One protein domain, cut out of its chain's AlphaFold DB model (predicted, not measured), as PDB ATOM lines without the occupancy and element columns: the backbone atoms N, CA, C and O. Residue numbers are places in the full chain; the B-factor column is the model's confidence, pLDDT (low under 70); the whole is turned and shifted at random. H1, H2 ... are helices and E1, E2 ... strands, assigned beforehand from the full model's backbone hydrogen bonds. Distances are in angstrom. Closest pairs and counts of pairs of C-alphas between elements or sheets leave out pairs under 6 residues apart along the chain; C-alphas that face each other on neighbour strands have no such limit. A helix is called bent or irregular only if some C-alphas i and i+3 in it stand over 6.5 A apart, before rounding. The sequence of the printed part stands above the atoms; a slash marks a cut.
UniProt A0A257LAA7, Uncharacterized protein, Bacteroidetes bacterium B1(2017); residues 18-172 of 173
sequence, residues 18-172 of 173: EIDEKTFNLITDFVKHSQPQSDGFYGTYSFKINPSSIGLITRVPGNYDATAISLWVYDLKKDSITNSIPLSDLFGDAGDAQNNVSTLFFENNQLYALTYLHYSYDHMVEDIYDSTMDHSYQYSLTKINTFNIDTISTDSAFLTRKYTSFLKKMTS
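This is residues 18 to 172 of the 173 residues of an uncharacterized protein of Bacteroidetes bacterium B1(2017) (UniProt A0A257LAA7). One long antiparallel sheet of eight strands is twisted and folded back on itself at E4, with the leaf E1, E2, E3 partly facing the leaf E5, E6, E7, E8. H1 packs on one face beside E3 and E4, while H2 and H3 cover part of the opposite face, over the long strands E5, E6 and E7. The printed part has 155 residues with three named helices and eight named strands, in the order H1, E1 to E8, H2, H3; the strands lie in the sheet in the same order as along the chain. The class is mixed, helices and strands. The whole is only just compact, close to loose, with a radius of gyration of the C-alphas of 17.5 A, and it is flat, spanning 59 by 40 by 21 A.

The sheet begins with E1, residues 42 to 50, 23.2 A long, from C-alpha 42 at (154.118, 193.834, 118.806). E2 is residues 53 to 60 and E3 is residues 68 to 75. E4, residues 80 to 93, is the longest strand by residues and measures 34.7 A. E5, residues 96 to 107, measures 35.0 A; E6, residues 110 to 122, measures 39.3 A; E7, residues 133 to 144, measures 34.4 A. E8, residues 149 to 153, measures 12.3 A. H1, residues 21 to 27, starts at C-alpha 21 (145.663, 201.150, 116.002) and measures 10.1 A. H2, residues 156 to 162, measures 9.8 A, and H3, residues 164 to 171, measures 10.4 A and ends at C-alpha 171 (161.885, 170.224, 123.787).

E1 to E8 form a meander, each strand the antiparallel neighbour of the one before, with E1 and E8 as edge strands. It is also a folded sheet, one sheet bent back into two leaves that face each other, with E4 as the hinge. E4 bends by 60 degrees at residue 83, and its pairing is staggered: residues 80 to 88 pair with E3, residues 88 to 93 with E5. N 71 and O 85 of the hairpin E3 and E4 are within hydrogen-bond range at 2.9 A, as are N 91 and O 98 of the hairpin E4 and E5 at 2.9 A. In the hairpin E5 and E6, at 166 degrees, N 101 and O 116 are 2.9 A apart. E1 bends by 53 degrees at residue 45; across to E2, N 47 and O 55 are 2.9 A apart. Between the leaves, the closest C-alphas of E1 and E6 are those of Ile 49 and Leu 111, 6.7 A apart. H1 is on the sheet at a height of 6.5 A, over none of the strands; its closest C-alphas to E4 are Leu 26 and Ile 81, 6.3 A. H2, on the opposite face, is over E7 at a height of 8.5 A, with Tyr 139 and Ser 156 closest at 5.6 A between C-alphas. H3, on the same face as H2, has a height of 9.0 A and lies over E6 and only just over E5, with 3 of its C-alphas falling on E5. H2 and H3 are close but not clearly touching, at a steep tilt of 57 degrees, opposite ways; the closest C-alphas are those of Thr 160 and Leu 167, 7.0 A. Every O i to N i+4 pair is within hydrogen-bond range in H2, 3 of 4 in H3, and 1 of 3 in H1, where 3 of 4 O i to N i+3 pairs are.

The two C-alphas farthest apart are those of Lys 77 and Tyr 129, 59.7 A. The printed part has no cut. The link from H1 to E1, residues 28 to 41, is long. The mean pLDDT of the printed part is 88.9; it is under 70 at residues 29 to 36, residues 63 to 66 and residue 172.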
ATOM      1  N   GLU A  18     155.786 197.866 118.352       89.56
ATOM      2  CA  GLU A  18     154.378 198.044 118.699       89.56
ATOM      3  C   GLU A  18     153.560 198.360 117.445       89.56
ATOM      4  O   GLU A  18     153.998 199.137 116.583       89.56
ATOM      5  N   ILE A  19     152.429 197.676 117.294       88.62
ATOM      6  CA  ILE A  19     151.553 197.884 116.142       88.62
ATOM      7  C   ILE A  19     150.658 199.096 116.397       88.62
ATOM      8  O   ILE A  19     150.223 199.328 117.519       88.62
ATOM      9  N   ASP A  20     150.394 199.881 115.355       87.75
ATOM     10  CA  ASP A  20     149.471 201.010 115.464       87.75
ATOM     11  C   ASP A  20     148.009 200.538 115.528       87.75
ATOM     12  O   ASP A  20     147.688 199.401 115.174       87.75
ATOM     13  N   GLU A  21     147.104 201.433 115.934       84.94
ATOM     14  CA  GLU A  21     145.663 201.150 116.002       84.94
ATOM     15  C   GLU A  21     145.107 200.627 114.672       84.94
ATOM     16  O   GLU A  21     144.255 199.742 114.645       84.94
ATOM     17  N   LYS A  22     145.609 201.134 113.539       85.50
ATOM     18  CA  LYS A  22     145.165 200.694 112.213       85.50
ATOM     19  C   LYS A  22     145.504 199.222 111.971       85.50
ATOM     20  O   LYS A  22     144.661 198.480 111.476       85.50
ATOM     21  N   THR A  23     146.726 198.810 112.291       86.06
ATOM     22  CA  THR A  23     147.195 197.425 112.163       86.06
ATOM     23  C   THR A  23     146.511 196.530 113.189       86.06
ATOM     24  O   THR A  23     146.124 195.412 112.862       86.06
ATOM     25  N   PHE A  24     146.315 197.033 114.408       85.44
ATOM     26  CA  PHE A  24     145.570 196.348 115.457       85.44
ATOM     27  C   PHE A  24     144.139 196.026 115.011       85.44
ATOM     28  O   PHE A  24     143.722 194.874 115.086       85.44
ATOM     29  N   ASN A  25     143.438 196.986 114.407       84.62
ATOM     30  CA  ASN A  25     142.080 196.788 113.899       84.62
ATOM     31  C   ASN A  25     141.967 195.700 112.811       84.62
ATOM     32  O   ASN A  25     140.876 195.197 112.563       84.62
ATOM     33  N   LEU A  26     143.069 195.309 112.155       83.25
ATOM     34  CA  LEU A  26     143.067 194.188 111.205       83.25
ATOM     35  C   LEU A  26     143.095 192.818 111.899       83.25
ATOM     36  O   LEU A  26     142.664 191.832 111.304       83.25
ATOM     37  N   ILE A  27     143.625 192.736 113.123       80.38
ATOM     38  CA  ILE A  27     143.740 191.484 113.891       80.38
ATOM     39  C   ILE A  27     142.650 191.344 114.965       80.38
ATOM     40  O   ILE A  27     142.377 190.228 115.406       80.38
ATOM     41  N   THR A  28     141.995 192.438 115.372       71.19
ATOM     42  CA  THR A  28     140.971 192.456 116.434       71.19
ATOM     43  C   THR A  28     139.746 191.607 116.143       71.19
ATOM     44  O   THR A  28     139.115 191.146 117.081       71.19
ATOM     45  N   ASP A  29     139.413 191.331 114.883       67.81
ATOM     46  CA  ASP A  29     138.304 190.415 114.575       67.81
ATOM     47  C   ASP A  29     138.576 188.985 115.089       67.81
ATOM     48  O   ASP A  29     137.649 188.217 115.352       67.81
ATOM     49  N   PHE A  30     139.852 188.634 115.272       65.81
ATOM     50  CA  PHE A  30     140.306 187.333 115.765       65.81
ATOM     51  C   PHE A  30     140.734 187.351 117.237       65.81
ATOM     52  O   PHE A  30     140.713 186.311 117.901       65.81
ATOM     53  N   VAL A  31     141.129 188.508 117.764       66.50
ATOM     54  CA  VAL A  31     141.374 188.698 119.196       66.50
ATOM     55  C   VAL A  31     140.013 188.940 119.846       66.50
ATOM     56  O   VAL A  31     139.306 189.860 119.462       66.50
ATOM     57  N   LYS A  32     139.594 188.116 120.816       57.47
ATOM     58  CA  LYS A  32     138.314 188.338 121.520       57.47
ATOM     59  C   LYS A  32     138.187 189.819 121.914       57.47
ATOM     60  O   LYS A  32     139.159 190.400 122.391       57.47
ATOM     61  N   HIS A  33     136.987 190.392 121.760       53.47
ATOM     62  CA  HIS A  33     136.634 191.815 121.959       53.47
ATOM     63  C   HIS A  33     136.963 192.397 123.362       53.47
ATOM     64  O   HIS A  33     136.559 193.505 123.698       53.47
ATOM     65  N   SER A  34     137.666 191.653 124.212       54.28
ATOM     66  CA  SER A  34     138.097 192.009 125.559       54.28
ATOM     67  C   SER A  34     139.403 192.817 125.617       54.28
ATOM     68  O   SER A  34     139.834 193.154 126.713       54.28
ATOM     69  N   GLN A  35     140.044 193.115 124.482       63.50
ATOM     70  CA  GLN A  35     141.291 193.891 124.397       63.50
ATOM     71  C   GLN A  35     141.021 195.176 123.589       63.50
ATOM     72  O   GLN A  35     141.108 195.149 122.365       63.50
ATOM     73  N   PRO A  36     140.604 196.288 124.224       59.72
ATOM     74  CA  PRO A  36     140.136 197.476 123.503       59.72
ATOM     75  C   PRO A  36     141.257 198.348 122.912       59.72
ATOM     76  O   PRO A  36     140.957 199.410 122.373       59.72
ATOM     77  N   GLN A  37     142.529 197.968 123.065       71.00
ATOM     78  CA  GLN A  37     143.685 198.824 122.774       71.00
ATOM     79  C   GLN A  37     144.828 197.996 122.177       71.00
ATOM     80  O   GLN A  37     144.947 196.807 122.468       71.00
ATOM     81  N   SER A  38     145.662 198.634 121.351       78.00
ATOM     82  CA  SER A  38     146.828 198.011 120.706       78.00
ATOM     83  C   SER A  38     147.956 197.652 121.675       78.00
ATOM     84  O   SER A  38     148.871 196.915 121.303       78.00
ATOM     85  N   ASP A  39     147.897 198.169 122.903       80.69
ATOM     86  CA  ASP A  39     148.890 197.954 123.947       80.69
ATOM     87  C   ASP A  39     149.150 196.457 124.164       80.69
ATOM     88  O   ASP A  39     148.241 195.642 124.327       80.69
ATOM     89  N   GLY A  40     150.427 196.081 124.157       81.12
ATOM     90  CA  GLY A  40     150.842 194.688 124.326       81.12
ATOM     91  C   GLY A  40     150.899 193.872 123.028       81.12
ATOM     92  O   GLY A  40     151.340 192.721 123.065       81.12
ATOM     93  N   PHE A  41     150.543 194.453 121.877       87.38
ATOM     94  CA  PHE A  41     150.730 193.828 120.568       87.38
ATOM     95  C   PHE A  41     151.969 194.368 119.853       87.38
ATOM     96  O   PHE A  41     152.108 195.563 119.592       87.38
ATOM     97  N   TYR A  42     152.861 193.463 119.454       90.44
ATOM     98  CA  TYR A  42     154.118 193.834 118.806       90.44
ATOM     99  C   TYR A  42     154.356 192.997 117.554       90.44
ATOM    100  O   TYR A  42     154.450 191.775 117.622       90.44
ATOM    101  N   GLY A  43     154.512 193.641 116.401       91.44
ATOM    102  CA  GLY A  43     154.971 192.995 115.177       91.44
ATOM    103  C   GLY A  43     156.444 192.615 115.294       91.44
ATOM    104  O   GLY A  43     157.289 193.454 115.614       91.44
ATOM    105  N   THR A  44     156.770 191.353 115.024       91.75
ATOM    106  CA  THR A  44     158.144 190.841 115.151       91.75
ATOM    107  C   THR A  44     158.751 190.473 113.808       91.75
ATOM    108  O   THR A  44     159.934 190.728 113.580       91.75
ATOM    109  N   TYR A  45     157.962 189.887 112.909       94.12
ATOM    110  CA  TYR A  45     158.452 189.413 111.623       94.12
ATOM    111  C   TYR A  45     157.327 189.291 110.594       94.12
ATOM    112  O   TYR A  45     156.163 189.109 110.941       94.12
ATOM    113  N   SER A  46     157.679 189.352 109.311       95.12
ATOM    114  CA  SER A  46     156.746 189.112 108.210       95.12
ATOM    115  C   SER A  46     157.427 188.349 107.085       95.12
ATOM    116  O   SER A  46     158.590 188.620 106.779       95.12
ATOM    117  N   PHE A  47     156.702 187.455 106.422       96.44
ATOM    118  CA  PHE A  47     157.220 186.673 105.300       96.44
ATOM    119  C   PHE A  47     156.114 186.333 104.301       96.44
ATOM    120  O   PHE A  47     154.941 186.257 104.651       96.44
ATOM    121  N   LYS A  48     156.470 186.114 103.032       95.75
ATOM    122  CA  LYS A  48     155.496 185.661 102.029       95.75
ATOM    123  C   LYS A  48     155.178 184.184 102.256       95.75
ATOM    124  O   LYS A  48     156.098 183.372 102.295       95.75
ATOM    125  N   ILE A  49     153.894 183.842 102.355       95.19
ATOM    126  CA  ILE A  49     153.430 182.445 102.377       95.19
ATOM    127  C   ILE A  49     153.274 181.950 100.939       95.19
ATOM    128  O   ILE A  49     153.742 180.874 100.582       95.19
ATOM    129  N   ASN A  50     152.633 182.762 100.097       93.50
ATOM    130  CA  ASN A  50     152.455 182.530  98.666       93.50
ATOM    131  C   ASN A  50     152.276 183.890  97.947       93.50
ATOM    132  O   ASN A  50     152.261 184.929  98.610       93.50
ATOM    133  N   PRO A  51     152.130 183.942  96.608       94.50
ATOM    134  CA  PRO A  51     151.975 185.213  95.890       94.50
ATOM    135  C   PRO A  51     150.769 186.068  96.310       94.50
ATOM    136  O   PRO A  51     150.738 187.253  95.995       94.50
ATOM    137  N   SER A  52     149.784 185.483  96.996       95.19
ATOM    138  CA  SER A  52     148.559 186.154  97.447       95.19
ATOM    139  C   SER A  52     148.477 186.380  98.957       95.19
ATOM    140  O   SER A  52     147.487 186.946  99.407       95.19
ATOM    141  N   SER A  53     149.462 185.943  99.749       96.25
ATOM    142  CA  SER A  53     149.372 186.043 101.210       96.25
ATOM    143  C   SER A  53     150.710 186.234 101.915       96.25
ATOM    144  O   SER A  53     151.762 185.741 101.486       96.25
ATOM    145  N   ILE A  54     150.644 186.950 103.034       96.38
ATOM    146  CA  ILE A  54     151.762 187.256 103.922       96.38
ATOM    147  C   ILE A  54     151.465 186.650 105.294       96.38
ATOM    148  O   ILE A  54     150.360 186.773 105.810       96.38
ATOM    149  N   GLY A  55     152.463 186.001 105.881       95.94
ATOM    150  CA  GLY A  55     152.470 185.613 107.281       95.94
ATOM    151  C   GLY A  55     153.028 186.753 108.117       95.94
ATOM    152  O   GLY A  55     154.117 187.254 107.827       95.94
ATOM    153  N   LEU A  56     152.288 187.162 109.139       95.19
ATOM    154  CA  LEU A  56     152.671 188.188 110.101       95.19
ATOM    155  C   LEU A  56     152.862 187.515 111.457       95.19
ATOM    156  O   LEU A  56     151.941 186.883 111.962       95.19
ATOM    157  N   ILE A  57     154.048 187.633 112.038       95.00
ATOM    158  CA  ILE A  57     154.325 187.155 113.390       95.00
ATOM    159  C   ILE A  57     154.180 188.334 114.337       95.00
ATOM    160  O   ILE A  57     154.825 189.372 114.150       95.00
ATOM    161  N   THR A  58     153.355 188.166 115.364       91.62
ATOM    162  CA  THR A  58     153.223 189.155 116.431       91.62
ATOM    163  C   THR A  58     153.412 188.507 117.789       91.62
ATOM    164  O   THR A  58     153.062 187.344 117.993       91.62
ATOM    165  N   ARG A  59     153.929 189.287 118.734       89.62
ATOM    166  CA  ARG A  59     153.656 189.060 120.148       89.62
ATOM    167  C   ARG A  59     152.299 189.636 120.489       89.62
ATOM    168  O   ARG A  59     151.926 190.680 119.950       89.62
ATOM    169  N   VAL A  60     151.577 188.925 121.335       87.25
ATOM    170  CA  VAL A  60     150.237 189.283 121.787       87.25
ATOM    171  C   VAL A  60     150.173 189.125 123.305       87.25
ATOM    172  O   VAL A  60     150.936 188.322 123.852       87.25
ATOM    173  N   PRO A  61     149.274 189.849 123.987       81.69
ATOM    174  CA  PRO A  61     148.981 189.626 125.396       81.69
ATOM    175  C   PRO A  61     148.630 188.154 125.659       81.69
ATOM    176  O   PRO A  61     147.688 187.623 125.071       81.69
ATOM    177  N   GLY A  62     149.410 187.501 126.518       71.62
ATOM    178  CA  GLY A  62     149.052 186.252 127.187       71.62
ATOM    179  C   GLY A  62     148.287 186.538 128.484       71.62
ATOM    180  O   GLY A  62     147.909 187.679 128.756       71.62
ATOM    181  N   ASN A  63     148.072 185.513 129.314       63.31
ATOM    182  CA  ASN A  63     147.275 185.663 130.542       63.31
ATOM    183  C   ASN A  63     147.904 186.607 131.588       63.31
ATOM    184  O   ASN A  63     147.167 187.191 132.376       63.31
ATOM    185  N   TYR A  64     149.233 186.783 131.582       59.41
ATOM    186  CA  TYR A  64     149.942 187.591 132.590       59.41
ATOM    187  C   TYR A  64     150.874 188.679 132.018       59.41
ATOM    188  O   TYR A  64     151.113 189.675 132.693       59.41
ATOM    189  N   ASP A  65     151.377 188.534 130.787       60.88
ATOM    190  CA  ASP A  65     152.126 189.558 130.028       60.88
ATOM    191  C   ASP A  65     152.058 189.199 128.525       60.88
ATOM    192  O   ASP A  65     151.535 188.145 128.166       60.88
ATOM    193  N   ALA A  66     152.578 190.040 127.625       58.72
ATOM    194  CA  ALA A  66     152.707 189.798 126.184       58.72
ATOM    195  C   ALA A  66     153.755 188.719 125.838       58.72
ATOM    196  O   ALA A  66     154.735 188.960 125.122       58.72
ATOM    197  N   THR A  67     153.561 187.523 126.388       74.81
ATOM    198  CA  THR A  67     154.426 186.345 126.253       74.81
ATOM    199  C   THR A  67     154.044 185.468 125.070       74.81
ATOM    200  O   THR A  67     154.892 184.730 124.565       74.81
ATOM    201  N   ALA A  68     152.802 185.562 124.598       87.88
ATOM    202  CA  ALA A  68     152.302 184.724 123.525       87.88
ATOM    203  C   ALA A  68     152.768 185.224 122.150       87.88
ATOM    204  O   ALA A  68     152.904 186.424 121.899       87.88
ATOM    205  N   ILE A  69     152.990 184.292 121.226       91.69
ATOM    206  CA  ILE A  69     153.347 184.551 119.830       91.69
ATOM    207  C   ILE A  69     152.276 183.939 118.938       91.69
ATOM    208  O   ILE A  69     151.947 182.762 119.072       91.69
ATOM    209  N   SER A  70     151.783 184.719 117.981       92.94
ATOM    210  CA  SER A  70     150.798 184.276 116.992       92.94
ATOM    211  C   SER A  70     151.279 184.530 115.567       92.94
ATOM    212  O   SER A  70     151.993 185.499 115.298       92.94
ATOM    213  N   LEU A  71     150.872 183.650 114.651       95.00
ATOM    214  CA  LEU A  71     150.930 183.881 113.211       95.00
ATOM    215  C   LEU A  71     149.553 184.328 112.731       95.00
ATOM    216  O   LEU A  71     148.560 183.645 112.973       95.00
ATOM    217  N   TRP A  72     149.534 185.409 111.962       94.19
ATOM    218  CA  TRP A  72     148.370 185.886 111.228       94.19
ATOM    219  C   TRP A  72     148.610 185.732 109.737       94.19
ATOM    220  O   TRP A  72     149.687 186.056 109.233       94.19
ATOM    221  N   VAL A  73     147.603 185.250 109.022       95.31
ATOM    222  CA  VAL A  73     147.640 185.132 107.567       95.31
ATOM    223  C   VAL A  73     146.881 186.309 106.979       95.31
ATOM    224  O   VAL A  73     145.669 186.407 107.138       95.31
ATOM    225  N   TYR A  74     147.606 187.200 106.312       94.31
ATOM    226  CA  TYR A  74     147.056 188.360 105.622       94.31
ATOM    227  C   TYR A  74     146.894 188.058 104.132       94.31
ATOM    228  O   TYR A  74     147.859 187.681 103.457       94.31
ATOM    229  N   ASP A  75     145.680 188.221 103.617       94.81
ATOM    230  CA  ASP A  75     145.351 188.061 102.203       94.81
ATOM    231  C   ASP A  75     145.476 189.404 101.474       94.81
ATOM    232  O   ASP A  75     144.769 190.368 101.769       94.81
ATOM    233  N   LEU A  76     146.352 189.447 100.469       93.81
ATOM    234  CA  LEU A  76     146.659 190.658  99.703       93.81
ATOM    235  C   LEU A  76     145.506 191.144  98.815       93.81
ATOM    236  O   LEU A  76     145.488 192.305  98.422       93.81
ATOM    237  N   LYS A  77     144.586 190.256  98.426       93.44
ATOM    238  CA  LYS A  77     143.432 190.585  97.579       93.44
ATOM    239  C   LYS A  77     142.239 191.039  98.404       93.44
ATOM    240  O   LYS A  77     141.501 191.907  97.949       93.44
ATOM    241  N   LYS A  78     142.020 190.416  99.565       91.62
ATOM    242  CA  LYS A  78     140.931 190.779 100.483       91.62
ATOM    243  C   LYS A  78     141.274 191.962 101.381       91.62
ATOM    244  O   LYS A  78     140.353 192.532 101.950       91.62
ATOM    245  N   ASP A  79     142.559 192.312 101.480       90.69
ATOM    246  CA  ASP A  79     143.056 193.362 102.377       90.69
ATOM    247  C   ASP A  79     142.652 193.088 103.837       90.69
ATOM    248  O   ASP A  79     142.221 193.969 104.575       90.69
ATOM    249  N   SER A  80     142.726 191.818 104.248       90.69
ATOM    250  CA  SER A  80     142.259 191.385 105.563       90.69
ATOM    251  C   SER A  80     143.053 190.195 106.091       90.69
ATOM    252  O   SER A  80     143.642 189.418 105.331       90.69
ATOM    253  N   ILE A  81     143.030 190.018 107.413       92.31
ATOM    254  CA  ILE A  81     143.442 188.758 108.032       92.31
ATOM    255  C   ILE A  81     142.378 187.705 107.733       92.31
ATOM    256  O   ILE A  81     141.178 187.969 107.793       92.31
ATOM    257  N   THR A  82     142.816 186.512 107.358       92.56
ATOM    258  CA  THR A  82     141.934 185.402 106.988       92.56
ATOM    259  C   THR A  82     142.069 184.209 107.916       92.56
ATOM    260  O   THR A  82     141.145 183.405 107.978       92.56
ATOM    261  N   ASN A  83     143.193 184.090 108.626       90.56
ATOM    262  CA  ASN A  83     143.445 183.033 109.598       90.56
ATOM    263  C   ASN A  83     144.430 183.488 110.676       90.56
ATOM    264  O   ASN A  83     145.272 184.359 110.436       90.56
ATOM    265  N   SER A  84     144.386 182.810 111.820       91.81
ATOM    266  CA  SER A  84     145.377 182.936 112.882       91.81
ATOM    267  C   SER A  84     145.700 181.582 113.510       91.81
ATOM    268  O   SER A  84     144.862 180.681 113.544       91.81
ATOM    269  N   ILE A  85     146.930 181.426 113.996       91.56
ATOM    270  CA  ILE A  85     147.342 180.265 114.789       91.56
ATOM    271  C   ILE A  85     148.280 180.710 115.920       91.56
ATOM    272  O   ILE A  85     149.248 181.434 115.655       91.56
ATOM    273  N   PRO A  86     148.031 180.283 117.173       91.12
ATOM    274  CA  PRO A  86     148.985 180.483 118.255       91.12
ATOM    275  C   PRO A  86     150.224 179.618 118.002       91.12
ATOM    276  O   PRO A  86     150.124 178.408 117.803       91.12
ATOM    277  N   LEU A  87     151.400 180.239 117.999       93.38
ATOM    278  CA  LEU A  87     152.670 179.552 117.779       93.38
ATOM    279  C   LEU A  87     153.382 179.224 119.078       93.38
ATOM    280  O   LEU A  87     153.983 178.159 119.179       93.38
ATOM    281  N   SER A  88     153.360 180.148 120.030       91.69
ATOM    282  CA  SER A  88     153.997 179.947 121.321       91.69
ATOM    283  C   SER A  88     153.161 180.580 122.406       91.69
ATOM    284  O   SER A  88     152.700 181.704 122.230       91.69
ATOM    285  N   ASP A  89     152.997 179.880 123.515       88.94
ATOM    286  CA  ASP A  89     152.440 180.459 124.729       88.94
ATOM    287  C   ASP A  89     152.927 179.668 125.938       88.94
ATOM    288  O   ASP A  89     153.162 178.460 125.842       88.94
ATOM    289  N   LEU A  90     153.071 180.361 127.058       86.69
ATOM    290  CA  LEU A  90     153.371 179.767 128.347       86.69
ATOM    291  C   LEU A  90     152.342 180.284 129.342       86.69
ATOM    292  O   LEU A  90     152.244 181.485 129.593       86.69
ATOM    293  N   PHE A  91     151.610 179.351 129.925       85.81
ATOM    294  CA  PHE A  91     150.612 179.613 130.940       85.81
ATOM    295  C   PHE A  91     150.905 178.766 132.174       85.81
ATOM    296  O   PHE A  91     151.385 177.641 132.056       85.81
ATOM    297  N   GLY A  92     150.581 179.297 133.348       85.75
ATOM    298  CA  GLY A  92     150.460 178.500 134.555       85.75
ATOM    299  C   GLY A  92     149.569 179.182 135.580       85.75
ATOM    300  O   GLY A  92     149.557 180.412 135.674       85.75
ATOM    301  N   ASP A  93     148.794 178.390 136.303       86.62
ATOM    302  CA  ASP A  93     147.911 178.840 137.375       86.62
ATOM    303  C   ASP A  93     147.591 177.666 138.301       86.62
ATOM    304  O   ASP A  93     147.383 176.559 137.825       86.62
ATOM    305  N   ALA A  94     147.557 177.909 139.610       88.88
ATOM    306  CA  ALA A  94     147.118 176.940 140.619       88.88
ATOM    307  C   ALA A  94     147.625 175.489 140.418       88.88
ATOM    308  O   ALA A  94     146.862 174.539 140.551       88.88
ATOM    309  N   GLY A  95     148.914 175.322 140.101       88.38
ATOM    310  CA  GLY A  95     149.554 174.014 139.892       88.38
ATOM    311  C   GLY A  95     149.544 173.535 138.441       88.38
ATOM    312  O   GLY A  95     150.431 172.777 138.059       88.38
ATOM    313  N   ASP A  96     148.632 174.032 137.605       91.06
ATOM    314  CA  ASP A  96     148.654 173.800 136.166       91.06
ATOM    315  C   ASP A  96     149.766 174.613 135.500       91.06
ATOM    316  O   ASP A  96     149.977 175.792 135.791       91.06
ATOM    317  N   ALA A  97     150.429 174.006 134.521       91.25
ATOM    318  CA  ALA A  97     151.230 174.711 133.538       91.25
ATOM    319  C   ALA A  97     150.990 174.141 132.140       91.25
ATOM    320  O   ALA A  97     150.860 172.932 131.940       91.25
ATOM    321  N   GLN A  98     150.957 175.031 131.155       90.75
ATOM    322  CA  GLN A  98     150.836 174.708 129.746       90.75
ATOM    323  C   GLN A  98     151.934 175.434 128.972       90.75
ATOM    324  O   GLN A  98     152.033 176.658 129.013       90.75
ATOM    325  N   ASN A  99     152.711 174.681 128.201       90.44
ATOM    326  CA  ASN A  99     153.695 175.210 127.271       90.44
ATOM    327  C   ASN A  99     153.349 174.761 125.849       90.44
ATOM    328  O   ASN A  99     153.318 173.568 125.547       90.44
ATOM    329  N   ASN A 100     153.088 175.725 124.976       91.75
ATOM    330  CA  ASN A 100     152.871 175.512 123.554       91.75
ATOM    331  C   ASN A 100     154.056 176.097 122.785       91.75
ATOM    332  O   ASN A 100     154.385 177.268 122.972       91.75
ATOM    333  N   VAL A 101     154.661 175.313 121.891       93.69
ATOM    334  CA  VAL A 101     155.751 175.755 121.012       93.69
ATOM    335  C   VAL A 101     155.557 175.174 119.617       93.69
ATOM    336  O   VAL A 101     155.387 173.970 119.446       93.69
ATOM    337  N   SER A 102     155.637 176.022 118.596       95.50
ATOM    338  CA  SER A 102     155.492 175.628 117.197       95.50
ATOM    339  C   SER A 102     156.712 176.002 116.364       95.50
ATOM    340  O   SER A 102     157.214 177.124 116.426       95.50
ATOM    341  N   THR A 103     157.143 175.081 115.503       95.69
ATOM    342  CA  THR A 103     158.112 175.353 114.436       95.69
ATOM    343  C   THR A 103     157.385 175.535 113.111       95.69
ATOM    344  O   THR A 103     156.691 174.628 112.648       95.69
ATOM    345  N   LEU A 104     157.594 176.686 112.471       96.44
ATOM    346  CA  LEU A 104     157.136 176.947 111.107       96.44
ATOM    347  C   LEU A 104     158.179 176.498 110.085       96.44
ATOM    348  O   LEU A 104     159.367 176.786 110.232       96.44
ATOM    349  N   PHE A 105     157.736 175.838 109.018       96.06
ATOM    350  CA  PHE A 105     158.606 175.470 107.904       96.06
ATOM    351  C   PHE A 105     157.831 175.337 106.594       96.06
ATOM    352  O   PHE A 105     156.632 175.056 106.575       96.06
ATOM    353  N   PHE A 106     158.546 175.525 105.485       95.94
ATOM    354  CA  PHE A 106     158.029 175.249 104.152       95.94
ATOM    355  C   PHE A 106     158.462 173.856 103.696       95.94
ATOM    356  O   PHE A 106     159.637 173.504 103.777       95.94
ATOM    357  N   GLU A 107     157.524 173.086 103.154       94.69
ATOM    358  CA  GLU A 107     157.783 171.824 102.457       94.69
ATOM    359  C   GLU A 107     156.974 171.850 101.154       94.69
ATOM    360  O   GLU A 107     155.757 172.011 101.178       94.69
ATOM    361  N   ASN A 108     157.642 171.760  99.997       94.06
ATOM    362  CA  ASN A 108     157.010 171.844  98.669       94.06
ATOM    363  C   ASN A 108     156.138 173.103  98.460       94.06
ATOM    364  O   ASN A 108     155.009 173.009  97.984       94.06
ATOM    365  N   ASN A 109     156.653 174.284  98.829       92.50
ATOM    366  CA  ASN A 109     155.944 175.578  98.787       92.50
ATOM    367  C   ASN A 109     154.660 175.645  99.637       92.50
ATOM    368  O   ASN A 109     153.880 176.586  99.501       92.50
ATOM    369  N   GLN A 110     154.450 174.677 100.526       95.44
ATOM    370  CA  GLN A 110     153.363 174.670 101.490       95.44
ATOM    371  C   GLN A 110     153.910 175.023 102.872       95.44
ATOM    372  O   GLN A 110     154.897 174.434 103.314       95.44
ATOM    373  N   LEU A 111     153.264 175.970 103.554       97.62
ATOM    374  CA  LEU A 111     153.585 176.301 104.938       97.62
ATOM    375  C   LEU A 111     152.944 175.284 105.888       97.62
ATOM    376  O   LEU A 111     151.751 174.976 105.765       97.62
ATOM    377  N   TYR A 112     153.737 174.828 106.852       97.44
ATOM    378  CA  TYR A 112     153.310 173.981 107.957       97.44
ATOM    379  C   TYR A 112     153.745 174.564 109.301       97.44
ATOM    380  O   TYR A 112     154.784 175.220 109.399       97.44
ATOM    381  N   ALA A 113     152.964 174.263 110.336       97.38
ATOM    382  CA  ALA A 113     153.342 174.387 111.735       97.38
ATOM    383  C   ALA A 113     153.413 172.987 112.352       97.38
ATOM    384  O   ALA A 113     152.430 172.247 112.325       97.38
ATOM    385  N   LEU A 114     154.577 172.620 112.885       97.38
ATOM    386  CA  LEU A 114     154.711 171.473 113.776       97.38
ATOM    387  C   LEU A 114     154.660 171.985 115.207       97.38
ATOM    388  O   LEU A 114     155.551 172.726 115.618       97.38
ATOM    389  N   THR A 115     153.634 171.576 115.937       96.00
ATOM    390  CA  THR A 115     153.336 172.065 117.277       96.00
ATOM    391  C   THR A 115     153.621 170.987 118.312       96.00
ATOM    392  O   THR A 115     153.269 169.819 118.131       96.00
ATOM    393  N   TYR A 116     154.273 171.403 119.389       94.69
ATOM    394  CA  TYR A 116     154.475 170.670 120.626       94.69
ATOM    395  C   TYR A 116     153.675 171.355 121.729       94.69
ATOM    396  O   TYR A 116     153.801 172.563 121.931       94.69
ATOM    397  N   LEU A 117     152.870 170.573 122.436       92.88
ATOM    398  CA  LEU A 117     152.061 171.031 123.551       92.88
ATOM    399  C   LEU A 117     152.350 170.155 124.766       92.88
ATOM    400  O   LEU A 117     152.227 168.930 124.703       92.88
ATOM    401  N   HIS A 118     152.750 170.793 125.856       93.69
ATOM    402  CA  HIS A 118     153.072 170.161 127.126       93.69
ATOM    403  C   HIS A 118     152.175 170.715 128.213       93.69
ATOM    404  O   HIS A 118     152.094 171.927 128.388       93.69
ATOM    405  N   TYR A 119     151.529 169.810 128.932       93.69
ATOM    406  CA  TYR A 119     150.807 170.103 130.157       93.69
ATOM    407  C   TYR A 119     151.535 169.476 131.332       93.69
ATOM    408  O   TYR A 119     152.022 168.343 131.229       93.69
ATOM    409  N   SER A 120     151.556 170.181 132.452       95.25
ATOM    410  CA  SER A 120     151.934 169.614 133.737       95.25
ATOM    411  C   SER A 120     151.024 170.095 134.850       95.25
ATOM    412  O   SER A 120     150.534 171.217 134.776       95.25
ATOM    413  N   TYR A 121     150.858 169.267 135.875       95.75
ATOM    414  CA  TYR A 121     150.140 169.622 137.093       95.75
ATOM    415  C   TYR A 121     150.983 169.256 138.317       95.75
ATOM    416  O   TYR A 121     151.509 168.144 138.372       95.75
ATOM    417  N   ASP A 122     151.144 170.194 139.248       95.31
ATOM    418  CA  ASP A 122     151.865 170.019 140.514       95.31
ATOM    419  C   ASP A 122     150.879 169.807 141.669       95.31
ATOM    420  O   ASP A 122     150.154 170.731 142.040       95.31
ATOM    421  N   HIS A 123     150.869 168.602 142.252       95.38
ATOM    422  CA  HIS A 123     149.939 168.224 143.327       95.38
ATOM    423  C   HIS A 123     150.252 168.908 144.671       95.38
ATOM    424  O   HIS A 123     149.392 168.944 145.556       95.38
ATOM    425  N   MET A 124     151.420 169.558 144.812       93.75
ATOM    426  CA  MET A 124     151.787 170.286 146.035       93.75
ATOM    427  C   MET A 124     150.860 171.467 146.350       93.75
ATOM    428  O   MET A 124     150.843 171.957 147.484       93.75
ATOM    429  N   VAL A 125     150.103 171.950 145.359       92.25
ATOM    430  CA  VAL A 125     149.118 173.027 145.544       92.25
ATOM    431  C   VAL A 125     147.891 172.578 146.343       92.25
ATOM    432  O   VAL A 125     147.235 173.420 146.958       92.25
ATOM    433  N   GLU A 126     147.601 171.276 146.362       92.62
ATOM    434  CA  GLU A 126     146.493 170.677 147.113       92.62
ATOM    435  C   GLU A 126     146.983 170.013 148.407       92.62
ATOM    436  O   GLU A 126     146.387 170.218 149.469       92.62
ATOM    437  N   ASP A 127     148.093 169.269 148.340       92.62
ATOM    438  CA  ASP A 127     148.737 168.628 149.488       92.62
ATOM    439  C   ASP A 127     150.249 168.879 149.477       92.62
ATOM    440  O   ASP A 127     150.990 168.322 148.676       92.62
ATOM    441  N   ILE A 128     150.736 169.661 150.443       92.44
ATOM    442  CA  ILE A 128     152.162 170.001 150.574       92.44
ATOM    443  C   ILE A 128     153.083 168.786 150.795       92.44
ATOM    444  O   ILE A 128     154.307 168.934 150.737       92.44
ATOM    445  N   TYR A 129     152.527 167.612 151.107       95.62
ATOM    446  CA  TYR A 129     153.267 166.361 151.253       95.62
ATOM    447  C   TYR A 129     153.234 165.483 149.994       95.62
ATOM    448  O   TYR A 129     153.993 164.512 149.930       95.62
ATOM    449  N   ASP A 130     152.412 165.822 148.998       94.69
ATOM    450  CA  ASP A 130     152.390 165.170 147.692       94.69
ATOM    451  C   ASP A 130     153.298 165.921 146.714       94.69
ATOM    452  O   ASP A 130     152.922 166.915 146.105       94.69
ATOM    453  N   SER A 131     154.529 165.434 146.560       93.50
ATOM    454  CA  SER A 131     155.506 166.011 145.634       93.50
ATOM    455  C   SER A 131     155.408 165.445 144.210       93.50
ATOM    456  O   SER A 131     156.411 165.451 143.488       93.50
ATOM    457  N   THR A 132     154.290 164.821 143.832       95.62
ATOM    458  CA  THR A 132     154.130 164.250 142.491       95.62
ATOM    459  C   THR A 132     153.735 165.313 141.467       95.62
ATOM    460  O   THR A 132     153.116 166.326 141.783       95.62
ATOM    461  N   MET A 133     154.119 165.075 140.210       95.06
ATOM    462  CA  MET A 133     153.729 165.907 139.078       95.06
ATOM    463  C   MET A 133     153.218 165.035 137.939       95.06
ATOM    464  O   MET A 133     153.864 164.051 137.562       95.06
ATOM    465  N   ASP A 134     152.100 165.441 137.351       96.25
ATOM    466  CA  ASP A 134     151.580 164.836 136.132       96.25
ATOM    467  C   ASP A 134     152.117 165.552 134.897       96.25
ATOM    468  O   ASP A 134     152.367 166.758 134.908       96.25
ATOM    469  N   HIS A 135     152.276 164.805 133.802       95.31
ATOM    470  CA  HIS A 135     152.727 165.344 132.522       95.31
ATOM    471  C   HIS A 135     151.941 164.754 131.350       95.31
ATOM    472  O   HIS A 135     151.730 163.544 131.269       95.31
ATOM    473  N   SER A 136     151.587 165.602 130.386       94.44
ATOM    474  CA  SER A 136     150.986 165.188 129.118       94.44
ATOM    475  C   SER A 136     151.655 165.899 127.949       94.44
ATOM    476  O   SER A 136     151.888 167.106 127.996       94.44
ATOM    477  N   TYR A 137     151.967 165.142 126.898       92.38
ATOM    478  CA  TYR A 137     152.679 165.624 125.718       92.38
ATOM    479  C   TYR A 137     151.856 165.342 124.470       92.38
ATOM    480  O   TYR A 137     151.445 164.205 124.227       92.38
ATOM    481  N   GLN A 138     151.642 166.368 123.657       93.44
ATOM    482  CA  GLN A 138     150.885 166.275 122.418       93.44
ATOM    483  C   GLN A 138     151.675 166.898 121.271       93.44
ATOM    484  O   GLN A 138     152.355 167.913 121.429       93.44
ATOM    485  N   TYR A 139     151.561 166.281 120.099       95.00
ATOM    486  CA  TYR A 139     152.164 166.774 118.870       95.00
ATOM    487  C   TYR A 139     151.099 166.899 117.794       95.00
ATOM    488  O   TYR A 139     150.258 166.012 117.638       95.00
ATOM    489  N   SER A 140     151.164 167.970 117.014       96.75
ATOM    490  CA  SER A 140     150.300 168.139 115.854       96.75
ATOM    491  C   SER A 140     151.059 168.745 114.684       96.75
ATOM    492  O   SER A 140     151.987 169.537 114.846       96.75
ATOM    493  N   LEU A 141     150.684 168.332 113.478       97.62
ATOM    494  CA  LEU A 141     151.154 168.930 112.240       97.62
ATOM    495  C   LEU A 141     149.979 169.619 111.569       97.62
ATOM    496  O   LEU A 141     148.984 168.978 111.224       97.62
ATOM    497  N   THR A 142     150.126 170.915 111.352       97.62
ATOM    498  CA  THR A 142     149.075 171.776 110.831       97.62
ATOM    499  C   THR A 142     149.518 172.390 109.516       97.62
ATOM    500  O   THR A 142     150.581 173.000 109.419       97.62
ATOM    501  N   LYS A 143     148.701 172.215 108.482       97.00
ATOM    502  CA  LYS A 143     148.865 172.843 107.174       97.00
ATOM    503  C   LYS A 143     148.221 174.225 107.204       97.00
ATOM    504  O   LYS A 143     147.058 174.348 107.577       97.00
ATOM    505  N   ILE A 144     148.960 175.249 106.780       96.31
ATOM    506  CA  ILE A 144     148.499 176.643 106.798       96.31
ATOM    507  C   ILE A 144     148.356 177.150 105.367       96.31
ATOM    508  O   ILE A 144     149.341 177.240 104.634       96.31
ATOM    509  N   ASN A 145     147.143 177.523 104.969       91.44
ATOM    510  CA  ASN A 145     146.883 178.189 103.694       91.44
ATOM    511  C   ASN A 145     146.269 179.570 103.921       91.44
ATOM    512  O   ASN A 145     145.934 179.953 105.040       91.44
ATOM    513  N   THR A 146     146.060 180.303 102.826       86.69
ATOM    514  CA  THR A 146     145.420 181.619 102.875       86.69
ATOM    515  C   THR A 146     144.055 181.566 103.562       86.69
ATOM    516  O   THR A 146     143.769 182.428 104.377       86.69
ATOM    517  N   PHE A 147     143.221 180.556 103.290       87.19
ATOM    518  CA  PHE A 147     141.823 180.532 103.756       87.19
ATOM    519  C   PHE A 147     141.480 179.426 104.745       87.19
ATOM    520  O   PHE A 147     140.375 179.433 105.270       87.19
ATOM    521  N   ASN A 148     142.398 178.507 105.025       89.81
ATOM    522  CA  ASN A 148     142.154 177.446 105.988       89.81
ATOM    523  C   ASN A 148     143.425 177.014 106.718       89.81
ATOM    524  O   ASN A 148     144.545 177.134 106.211       89.81
ATOM    525  N   ILE A 149     143.198 176.480 107.913       92.19
ATOM    526  CA  ILE A 149     144.181 175.833 108.769       92.19
ATOM    527  C   ILE A 149     143.665 174.417 109.010       92.19
ATOM    528  O   ILE A 149     142.603 174.245 109.603       92.19
ATOM    529  N   ASP A 150     144.419 173.415 108.559       94.62
ATOM    530  CA  ASP A 150     144.014 172.011 108.657       94.62
ATOM    531  C   ASP A 150     145.041 171.227 109.481       94.62
ATOM    532  O   ASP A 150     146.208 171.120 109.093       94.62
ATOM    533  N   THR A 151     144.626 170.624 110.596       95.31
ATOM    534  CA  THR A 151     145.467 169.648 111.302       95.31
ATOM    535  C   THR A 151     145.503 168.349 110.503       95.31
ATOM    536  O   THR A 151     144.494 167.663 110.360       95.31
ATOM    537  N   ILE A 152     146.675 168.007 109.970       96.69
ATOM    538  CA  ILE A 152     146.864 166.853 109.080       96.69
ATOM    539  C   ILE A 152     147.413 165.617 109.796       96.69
ATOM    540  O   ILE A 152     147.374 164.522 109.239       96.69
ATOM    541  N   SER A 153     147.940 165.761 111.015       96.25
ATOM    542  CA  SER A 153     148.355 164.625 111.841       96.25
ATOM    543  C   SER A 153     148.433 165.008 113.315       96.25
ATOM    544  O   SER A 153     148.893 166.097 113.648       96.25
ATOM    545  N   THR A 154     148.036 164.078 114.179       96.69
ATOM    546  CA  THR A 154     148.267 164.083 115.635       96.69
ATOM    547  C   THR A 154     148.950 162.788 116.100       96.69
ATOM    548  O   THR A 154     149.086 162.529 117.296       96.69
ATOM    549  N   ASP A 155     149.393 161.948 115.154       96.00
ATOM    550  CA  ASP A 155     150.091 160.698 115.451       96.00
ATOM    551  C   ASP A 155     151.498 161.020 115.959       96.00
ATOM    552  O   ASP A 155     152.436 161.276 115.200       96.00
ATOM    553  N   SER A 156     151.636 160.991 117.279       92.12
ATOM    554  CA  SER A 156     152.877 161.332 117.965       92.12
ATOM    555  C   SER A 156     154.030 160.406 117.568       92.12
ATOM    556  O   SER A 156     155.156 160.876 117.409       92.12
ATOM    557  N   ALA A 157     153.783 159.115 117.325       92.88
ATOM    558  CA  ALA A 157     154.828 158.168 116.927       92.88
ATOM    559  C   ALA A 157     155.323 158.443 115.498       92.88
ATOM    560  O   ALA A 157     156.522 158.368 115.208       92.88
ATOM    561  N   PHE A 158     154.411 158.793 114.592       94.81
ATOM    562  CA  PHE A 158     154.771 159.227 113.246       94.81
ATOM    563  C   PHE A 158     155.543 160.551 113.260       94.81
ATOM    564  O   PHE A 158     156.609 160.644 112.645       94.81
ATOM    565  N   LEU A 159     155.036 161.562 113.970       95.06
ATOM    566  CA  LEU A 159     155.623 162.903 113.994       95.06
ATOM    567  C   LEU A 159     157.006 162.908 114.650       95.06
ATOM    568  O   LEU A 159     157.933 163.510 114.105       95.06
ATOM    569  N   THR A 160     157.177 162.170 115.750       91.00
ATOM    570  CA  THR A 160     158.476 162.014 116.426       91.00
ATOM    571  C   THR A 160     159.527 161.358 115.549       91.00
ATOM    572  O   THR A 160     160.678 161.796 115.555       91.00
ATOM    573  N   ARG A 161     159.137 160.373 114.734       93.69
ATOM    574  CA  ARG A 161     160.028 159.719 113.769       93.69
ATOM    575  C   ARG A 161     160.351 160.604 112.564       93.69
ATOM    576  O   ARG A 161     161.495 160.624 112.124       93.69
ATOM    577  N   LYS A 162     159.361 161.309 112.001       94.75
ATOM    578  CA  LYS A 162     159.547 162.107 110.775       94.75
ATOM    579  C   LYS A 162     160.271 163.431 111.036       94.75
ATOM    580  O   LYS A 162     161.113 163.825 110.235       94.75
ATOM    581  N   TYR A 163     159.968 164.108 112.143       94.38
ATOM    582  CA  TYR A 163     160.429 165.471 112.432       94.38
ATOM    583  C   TYR A 163     161.313 165.559 113.684       94.38
ATOM    584  O   TYR A 163     161.327 166.576 114.380       94.38
ATOM    585  N   THR A 164     162.086 164.508 113.972       91.56
ATOM    586  CA  THR A 164     162.909 164.399 115.189       91.56
ATOM    587  C   THR A 164     163.804 165.620 115.431       91.56
ATOM    588  O   THR A 164     163.962 166.050 116.569       91.56
ATOM    589  N   SER A 165     164.401 166.193 114.382       89.50
ATOM    590  CA  SER A 165     165.302 167.347 114.501       89.50
ATOM    591  C   SER A 165     164.588 168.627 114.940       89.50
ATOM    592  O   SER A 165     165.155 169.387 115.722       89.50
ATOM    593  N   PHE A 166     163.360 168.862 114.469       88.50
ATOM    594  CA  PHE A 166     162.548 169.995 114.912       88.50
ATOM    595  C   PHE A 166     162.083 169.794 116.348       88.50
ATOM    596  O   PHE A 166     162.264 170.683 117.172       88.50
ATOM    597  N   LEU A 167     161.560 168.609 116.665       87.00
ATOM    598  CA  LEU A 167     161.046 168.321 118.004       87.00
ATOM    599  C   LEU A 167     162.138 168.419 119.066       87.00
ATOM    600  O   LEU A 167     161.919 169.072 120.076       87.00
ATOM    601  N   LYS A 168     163.339 167.887 118.799       87.25
ATOM    602  CA  LYS A 168     164.473 168.013 119.725       87.25
ATOM    603  C   LYS A 168     164.773 169.464 120.083       87.25
ATOM    604  O   LYS A 168     165.020 169.720 121.246       87.25
ATOM    605  N   LYS A 169     164.726 170.387 119.116       85.12
ATOM    606  CA  LYS A 169     164.963 171.820 119.357       85.12
ATOM    607  C   LYS A 169     163.851 172.484 120.167       85.12
ATOM    608  O   LYS A 169     164.128 173.435 120.880       85.12
ATOM    609  N   MET A 170     162.613 172.015 120.020       83.75
ATOM    610  CA  MET A 170     161.463 172.556 120.750       83.75
ATOM    611  C   MET A 170     161.391 172.047 122.191       83.75
ATOM    612  O   MET A 170     160.859 172.741 123.049       83.75
ATOM    613  N   THR A 171     161.920 170.851 122.458       79.31
ATOM    614  CA  THR A 171     161.885 170.224 123.787       79.31
ATOM    615  C   THR A 171     163.199 170.342 124.558       79.31
ATOM    616  O   THR A 171     163.243 169.966 125.723       79.31
ATOM    617  N   SER A 172     164.289 170.787 123.926       62.91
ATOM    618  CA  SER A 172     165.578 170.992 124.592       62.91
ATOM    619  C   SER A 172     165.602 172.350 125.293       62.91
ATOM    620  O   SER A 172     165.909 173.357 124.652       62.91
TER     621      SER A 172